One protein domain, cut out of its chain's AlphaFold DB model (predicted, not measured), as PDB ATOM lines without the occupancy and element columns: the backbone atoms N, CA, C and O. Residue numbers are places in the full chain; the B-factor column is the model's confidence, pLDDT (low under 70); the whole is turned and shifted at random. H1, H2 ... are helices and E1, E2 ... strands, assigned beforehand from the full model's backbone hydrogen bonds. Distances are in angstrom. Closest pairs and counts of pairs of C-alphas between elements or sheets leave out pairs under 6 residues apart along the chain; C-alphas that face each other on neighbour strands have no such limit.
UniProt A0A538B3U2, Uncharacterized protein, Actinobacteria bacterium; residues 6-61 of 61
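AT A GLANCE: This is residues 6 to 61 of the 61 residues of an uncharacterized protein of Actinobacteria bacterium (UniProt A0A538B3U2). A small compact head of loops, residues 6 to 35, is followed by one long helix, H1, that sticks out from it like a handle and makes most of the length. The printed part has 56 residues, with one named strand, E1, then one named helix, H1; the class is mostly helix, though under half of the residues are in named elements. It is extended, a rod of 55 by 19 by 17 A, with a radius of gyration of the C-alphas of 18.4 A.

HOW THE PARTS SIT: Look first at residues 6 to 7, which pair antiparallel with residues 14 to 15 of the strand E1, residues 14 to 16. E1 pairs with no named strand. A long link of 23 residues leads to the helix H1, residues 40 to 60, and the two are apart. Residues 36 to 61 stand free. In H1 every O i to N i+4 pair is within hydrogen-bond range.

IN THESE COORDINATES: Find C-alpha 14 at (0.983, 49.579, 15.371), where E1 begins. H1 runs 30.1 A from C-alpha 40 at (-10.899, 28.492, 14.689) to C-alpha 60 at (-13.265, -1.454, 13.418).

THE WHOLE: The C-alphas farthest apart, of Ser 24 and Ala 61, are 54.7 A apart. The printed part has no cut. The model's pLDDT is under 70 at residues 33 to 39 and 61.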
ATOM      1  N   ASP A   6      -4.220  47.677  17.378       88.75
ATOM      2  CA  ASP A   6      -3.749  46.317  17.153       88.75
ATOM      3  C   ASP A   6      -2.305  46.342  16.617       88.75
ATOM      4  O   ASP A   6      -1.663  47.400  16.500       88.75
ATOM      5  N   ARG A   7      -1.765  45.163  16.298       91.19
ATOM      6  CA  ARG A   7      -0.458  45.006  15.650       91.19
ATOM      7  C   ARG A   7      -0.610  44.346  14.289       91.19
ATOM      8  O   ARG A   7      -1.391  43.416  14.123       91.19
ATOM      9  N   CYS A   8       0.179  44.814  13.328       91.62
ATOM     10  CA  CYS A   8       0.281  44.200  12.014       91.62
ATOM     11  C   CYS A   8       0.777  42.754  12.152       91.62
ATOM     12  O   CYS A   8       1.863  42.537  12.688       91.62
ATOM     13  N   ILE A   9       0.042  41.785  11.606       88.94
ATOM     14  CA  ILE A   9       0.406  40.360  11.684       88.94
ATOM     15  C   ILE A   9       1.673  40.005  10.888       88.94
ATOM     16  O   ILE A   9       2.241  38.940  11.087       88.94
ATOM     17  N   ARG A  10       2.119  40.887   9.978       90.88
ATOM     18  CA  ARG A  10       3.312  40.674   9.139       90.88
ATOM     19  C   ARG A  10       4.582  41.275   9.736       90.88
ATOM     20  O   ARG A  10       5.616  40.626   9.740       90.88
ATOM     21  N   CYS A  11       4.517  42.521  10.209       95.81
ATOM     22  CA  CYS A  11       5.700  43.280  10.641       95.81
ATOM     23  C   CYS A  11       5.615  43.831  12.072       95.81
ATOM     24  O   CYS A  11       6.521  44.526  12.519       95.81
ATOM     25  N   GLY A  12       4.514  43.595  12.791       93.56
ATOM     26  CA  GLY A  12       4.340  44.034  14.180       93.56
ATOM     27  C   GLY A  12       4.059  45.527  14.385       93.56
ATOM     28  O   GLY A  12       3.809  45.938  15.520       93.56
ATOM     29  N   ALA A  13       4.054  46.340  13.322       95.38
ATOM     30  CA  ALA A  13       3.756  47.770  13.398       95.38
ATOM     31  C   ALA A  13       2.380  48.044  14.035       95.38
ATOM     32  O   ALA A  13       1.429  47.288  13.825       95.38
ATOM     33  N   ARG A  14       2.260  49.151  14.781       94.12
ATOM     34  CA  ARG A  14       0.983  49.579  15.371       94.12
ATOM     35  C   ARG A  14      -0.011  49.928  14.263       94.12
ATOM     36  O   ARG A  14       0.322  50.677  13.345       94.12
ATOM     37  N   VAL A  15      -1.228  49.414  14.369       90.94
ATOM     38  CA  VAL A  15      -2.317  49.649  13.413       90.94
ATOM     39  C   VAL A  15      -3.601  50.040  14.153       90.94
ATOM     40  O   VAL A  15      -3.725  49.737  15.342       90.94
ATOM     41  N   PRO A  16      -4.540  50.754  13.503       89.31
ATOM     42  CA  PRO A  16      -5.840  51.056  14.099       89.31
ATOM     43  C   PRO A  16      -6.573  49.781  14.525       89.31
ATOM     44  O   PRO A  16      -6.425  48.749  13.871       89.31
ATOM     45  N   TRP A  17      -7.366  49.866  15.593       87.00
ATOM     46  CA  TRP A  17      -8.207  48.758  16.050       87.00
ATOM     47  C   TRP A  17      -9.075  48.185  14.918       87.00
ATOM     48  O   TRP A  17      -9.659  48.936  14.133       87.00
ATOM     49  N   GLY A  18      -9.136  46.857  14.822       82.44
ATOM     50  CA  GLY A  18      -9.854  46.119  13.780       82.44
ATOM     51  C   GLY A  18      -9.068  45.928  12.479       82.44
ATOM     52  O   GLY A  18      -9.545  45.243  11.573       82.44
ATOM     53  N   ARG A  19      -7.858  46.491  12.357       85.81
ATOM     54  CA  ARG A  19      -6.999  46.324  11.179       85.81
ATOM     55  C   ARG A  19      -5.888  45.323  11.478       85.81
ATOM     56  O   ARG A  19      -5.086  45.550  12.371       85.81
ATOM     57  N   SER A  20      -5.769  44.260  10.687       87.81
ATOM     58  CA  SER A  20      -4.730  43.238  10.899       87.81
ATOM     59  C   SER A  20      -3.432  43.480  10.114       87.81
ATOM     60  O   SER A  20      -2.399  42.901  10.448       87.81
ATOM     61  N   VAL A  21      -3.435  44.351   9.092       90.62
ATOM     62  CA  VAL A  21      -2.261  44.619   8.234       90.62
ATOM     63  C   VAL A  21      -2.068  46.121   7.985       90.62
ATOM     64  O   VAL A  21      -3.021  46.842   7.683       90.62
ATOM     65  N   CYS A  22      -0.827  46.609   8.105       92.94
ATOM     66  CA  CYS A  22      -0.478  48.015   7.871       92.94
ATOM     67  C   CYS A  22      -0.420  48.368   6.371       92.94
ATOM     68  O   CYS A  22      -0.284  47.494   5.517       92.94
ATOM     69  N   ARG A  23      -0.462  49.668   6.043       92.50
ATOM     70  CA  ARG A  23      -0.416  50.158   4.649       92.50
ATOM     71  C   ARG A  23       0.888  49.802   3.925       92.50
ATOM     72  O   ARG A  23       0.862  49.567   2.729       92.50
ATOM     73  N   SER A  24       2.003  49.724   4.652       95.12
ATOM     74  CA  SER A  24       3.294  49.309   4.091       95.12
ATOM     75  C   SER A  24       3.273  47.840   3.641       95.12
ATOM     76  O   SER A  24       3.743  47.526   2.555       95.12
ATOM     77  N   CYS A  25       2.659  46.946   4.425       93.50
ATOM     78  CA  CYS A  25       2.565  45.522   4.092       93.50
ATOM     79  C   CYS A  25       1.372  45.151   3.190       93.50
ATOM     80  O   CYS A  25       1.358  44.047   2.647       93.50
ATOM     81  N   ASN A  26       0.367  46.022   3.068       91.75
ATOM     82  CA  ASN A  26      -0.781  45.874   2.167       91.75
ATOM     83  C   ASN A  26      -1.051  47.206   1.437       91.75
ATOM     84  O   ASN A  26      -2.028  47.898   1.749       91.75
ATOM     85  N   PRO A  27      -0.177  47.593   0.490       92.88
ATOM     86  CA  PRO A  27      -0.311  48.854  -0.239       92.88
ATOM     87  C   PRO A  27      -1.534  48.868  -1.162       92.88
ATOM     88  O   PRO A  27      -2.131  49.922  -1.359       92.88
ATOM     89  N   ALA A  28      -1.943  47.699  -1.658       91.50
ATOM     90  CA  ALA A  28      -3.129  47.517  -2.489       91.50
ATOM     91  C   ALA A  28      -4.452  47.653  -1.711       91.50
ATOM     92  O   ALA A  28      -5.517  47.662  -2.317       91.50
ATOM     93  N   GLY A  29      -4.407  47.741  -0.375       87.62
ATOM     94  CA  GLY A  29      -5.610  47.907   0.444       87.62
ATOM     95  C   GLY A  29      -6.573  46.723   0.366       87.62
ATOM     96  O   GLY A  29      -7.767  46.908   0.585       87.62
ATOM     97  N   LEU A  30      -6.062  45.521   0.071       86.62
ATOM     98  CA  LEU A  30      -6.870  44.306  -0.007       86.62
ATOM     99  C   LEU A  30      -7.647  44.100   1.304       86.62
ATOM    100  O   LEU A  30      -7.086  44.367   2.376       86.62
ATOM    101  N   PRO A  31      -8.901  43.621   1.248       78.12
ATOM    102  CA  PRO A  31      -9.682  43.344   2.442       78.12
ATOM    103  C   PRO A  31      -8.930  42.357   3.333       78.12
ATOM    104  O   PRO A  31      -8.482  41.295   2.902       78.12
ATOM    105  N   ALA A  32      -8.747  42.752   4.588       72.75
ATOM    106  CA  ALA A  32      -8.164  41.892   5.593       72.75
ATOM    107  C   ALA A  32      -9.226  40.900   6.091       72.75
ATOM    108  O   ALA A  32     -10.380  41.304   6.258       72.75
ATOM    109  N   PRO A  33      -8.864  39.632   6.361       66.69
ATOM    110  CA  PRO A  33      -9.789  38.697   6.988       66.69
ATOM    111  C   PRO A  33     -10.272  39.285   8.317       66.69
ATOM    112  O   PRO A  33      -9.478  39.876   9.060       66.69
ATOM    113  N   SER A  34     -11.573  39.157   8.605       65.19
ATOM    114  CA  SER A  34     -12.089  39.637   9.883       65.19
ATOM    115  C   SER A  34     -11.437  38.831  11.019       65.19
ATOM    116  O   SER A  34     -11.255  37.617  10.875       65.19
ATOM    117  N   PRO A  35     -11.098  39.464  12.159       62.06
ATOM    118  CA  PRO A  35     -10.491  38.763  13.294       62.06
ATOM    119  C   PRO A  35     -11.333  37.591  13.814       62.06
ATOM    120  O   PRO A  35     -10.806  36.692  14.460       62.06
ATOM    121  N   SER A  36     -12.642  37.606  13.541       59.16
ATOM    122  CA  SER A  36     -13.592  36.584  13.966       59.16
ATOM    123  C   SER A  36     -13.876  35.497  12.923       59.16
ATOM    124  O   SER A  36     -14.413  34.463  13.308       59.16
ATOM    125  N   GLN A  37     -13.570  35.686  11.629       58.38
ATOM    126  CA  GLN A  37     -14.127  34.798  10.592       58.38
ATOM    127  C   GLN A  37     -13.288  33.585  10.207       58.38
ATOM    128  O   GLN A  37     -13.874  32.580   9.825       58.38
ATOM    129  N   TYR A  38     -11.963  33.612  10.267       59.47
ATOM    130  CA  TYR A  38     -11.189  32.491   9.728       59.47
ATOM    131  C   TYR A  38     -10.022  32.176  10.637       59.47
ATOM    132  O   TYR A  38      -9.062  32.926  10.681       59.47
ATOM    133  N   HIS A  39     -10.173  31.092  11.401       62.06
ATOM    134  CA  HIS A  39      -9.164  30.050  11.633       62.06
ATOM    135  C   HIS A  39      -9.709  29.003  12.610       62.06
ATOM    136  O   HIS A  39      -9.534  27.816  12.370       62.06
ATOM    137  N   ALA A  40     -10.443  29.414  13.647       73.19
ATOM    138  CA  ALA A  40     -10.899  28.492  14.689       73.19
ATOM    139  C   ALA A  40     -11.924  27.466  14.179       73.19
ATOM    140  O   ALA A  40     -11.720  26.270  14.349       73.19
ATOM    141  N   THR A  41     -12.992  27.908  13.508       83.19
ATOM    142  CA  THR A  41     -14.075  27.004  13.085       83.19
ATOM    143  C   THR A  41     -13.594  25.963  12.078       83.19
ATOM    144  O   THR A  41     -13.797  24.775  12.291       83.19
ATOM    145  N   VAL A  42     -12.890  26.391  11.022       85.06
ATOM    146  CA  VAL A  42     -12.339  25.474  10.005       85.06
ATOM    147  C   VAL A  42     -11.353  24.492  10.636       85.06
ATOM    148  O   VAL A  42     -11.419  23.298  10.359       85.06
ATOM    149  N   PHE A  43     -10.475  24.975  11.519       87.75
ATOM    150  CA  PHE A  43      -9.518  24.125  12.224       87.75
ATOM    151  C   PHE A  43     -10.219  23.067  13.085       87.75
ATOM    152  O   PHE A  43      -9.881  21.889  12.994       87.75
ATOM    153  N   ILE A  44     -11.232  23.462  13.863       91.38
ATOM    154  CA  ILE A  44     -12.022  22.547  14.699       91.38
ATOM    155  C   ILE A  44     -12.734  21.501  13.835       91.38
ATOM    156  O   ILE A  44     -12.682  20.317  14.158       91.38
ATOM    157  N   SER A  45     -13.360  21.907  12.726       93.69
ATOM    158  CA  SER A  45     -14.046  20.979  11.820       93.69
ATOM    159  C   SER A  45     -13.096  19.933  11.239       93.69
ATOM    160  O   SER A  45     -13.406  18.745  11.272       93.69
ATOM    161  N   VAL A  46     -11.925  20.353  10.749       95.00
ATOM    162  CA  VAL A  46     -10.910  19.427  10.221       95.00
ATOM    163  C   VAL A  46     -10.433  18.472  11.314       95.00
ATOM    164  O   VAL A  46     -10.373  17.264  11.092       95.00
ATOM    165  N   LEU A  47     -10.142  18.990  12.508       96.56
ATOM    166  CA  LEU A  47      -9.663  18.186  13.629       96.56
ATOM    167  C   LEU A  47     -10.694  17.133  14.064       96.56
ATOM    168  O   LEU A  47     -10.327  15.980  14.287       96.56
ATOM    169  N   LEU A  48     -11.979  17.493  14.116       97.88
ATOM    170  CA  LEU A  48     -13.072  16.563  14.418       97.88
ATOM    171  C   LEU A  48     -13.199  15.445  13.379       97.88
ATOM    172  O   LEU A  48     -13.379  14.288  13.750       97.88
ATOM    173  N   VAL A  49     -13.078  15.763  12.088       98.12
ATOM    174  CA  VAL A  49     -13.166  14.750  11.024       98.12
ATOM    175  C   VAL A  49     -11.995  13.775  11.108       98.12
ATOM    176  O   VAL A  49     -12.207  12.563  11.112       98.12
ATOM    177  N   LEU A  50     -10.767  14.289  11.224       98.31
ATOM    178  CA  LEU A  50      -9.569  13.452  11.296       98.31
ATOM    179  C   LEU A  50      -9.583  12.541  12.531       98.31
ATOM    180  O   LEU A  50      -9.311  11.346  12.419       98.31
ATOM    181  N   THR A  51      -9.941  13.085  13.698       98.25
ATOM    182  CA  THR A  51     -10.039  12.305  14.942       98.25
ATOM    183  C   THR A  51     -11.173  11.283  14.888       98.25
ATOM    184  O   THR A  51     -10.958  10.128  15.250       98.25
ATOM    185  N   GLY A  52     -12.347  11.655  14.370       98.44
ATOM    186  CA  GLY A  52     -13.473  10.738  14.192       98.44
ATOM    187  C   GLY A  52     -13.150   9.574  13.253       98.44
ATOM    188  O   GLY A  52     -13.446   8.427  13.582       98.44
ATOM    189  N   MET A  53     -12.482   9.842  12.124       98.19
ATOM    190  CA  MET A  53     -12.019   8.794  11.210       98.19
ATOM    191  C   MET A  53     -11.003   7.866  11.876       98.19
ATOM    192  O   MET A  53     -11.142   6.648  11.780       98.19
ATOM    193  N   ALA A  54     -10.008   8.419  12.576       98.19
ATOM    194  CA  ALA A  54      -9.007   7.620  13.275       98.19
ATOM    195  C   ALA A  54      -9.650   6.692  14.317       98.19
ATOM    196  O   ALA A  54      -9.367   5.497  14.331       98.19
ATOM    197  N   VAL A  55     -10.568   7.216  15.137       98.31
ATOM    198  CA  VAL A  55     -11.312   6.424  16.127       98.31
ATOM    199  C   VAL A  55     -12.161   5.352  15.448       98.31
ATOM    200  O   VAL A  55     -12.129   4.201  15.872       98.31
ATOM    201  N   PHE A  56     -12.884   5.691  14.378       98.25
ATOM    202  CA  PHE A  56     -13.689   4.721  13.636       98.25
ATOM    203  C   PHE A  56     -12.844   3.548  13.129       98.25
ATOM    204  O   PHE A  56     -13.229   2.399  13.332       98.25
ATOM    205  N   PHE A  57     -11.691   3.824  12.517       97.88
ATOM    206  CA  PHE A  57     -10.803   2.770  12.028       97.88
ATOM    207  C   PHE A  57     -10.189   1.949  13.162       97.88
ATOM    208  O   PHE A  57     -10.153   0.732  13.051       97.88
ATOM    209  N   LEU A  58      -9.775   2.575  14.268       96.62
ATOM    210  CA  LEU A  58      -9.224   1.858  15.425       96.62
ATOM    211  C   LEU A  58     -10.244   0.938  16.109       96.62
ATOM    212  O   LEU A  58      -9.863  -0.097  16.638       96.62
ATOM    213  N   LEU A  59     -11.526   1.307  16.109       96.69
ATOM    214  CA  LEU A  59     -12.599   0.497  16.698       96.69
ATOM    215  C   LEU A  59     -13.133  -0.593  15.755       96.69
ATOM    216  O   LEU A  59     -13.913  -1.441  16.187       96.69
ATOM    217  N   ARG A  60     -12.799  -0.524  14.462       91.19
ATOM    218  CA  ARG A  60     -13.265  -1.454  13.418       91.19
ATOM    219  C   ARG A  60     -12.154  -2.340  12.845       91.19
ATOM    220  O   ARG A  60     -12.467  -3.177  12.001       91.19
ATOM    221  N   ALA A  61     -10.906  -2.126  13.257       67.38
ATOM    222  CA  ALA A  61      -9.770  -3.012  13.016       67.38
ATOM    223  C   ALA A  61      -9.767  -4.158  14.035       67.38
ATOM    224  O   ALA A  61      -9.382  -5.276  13.633       67.38
TER     225      ALA A  61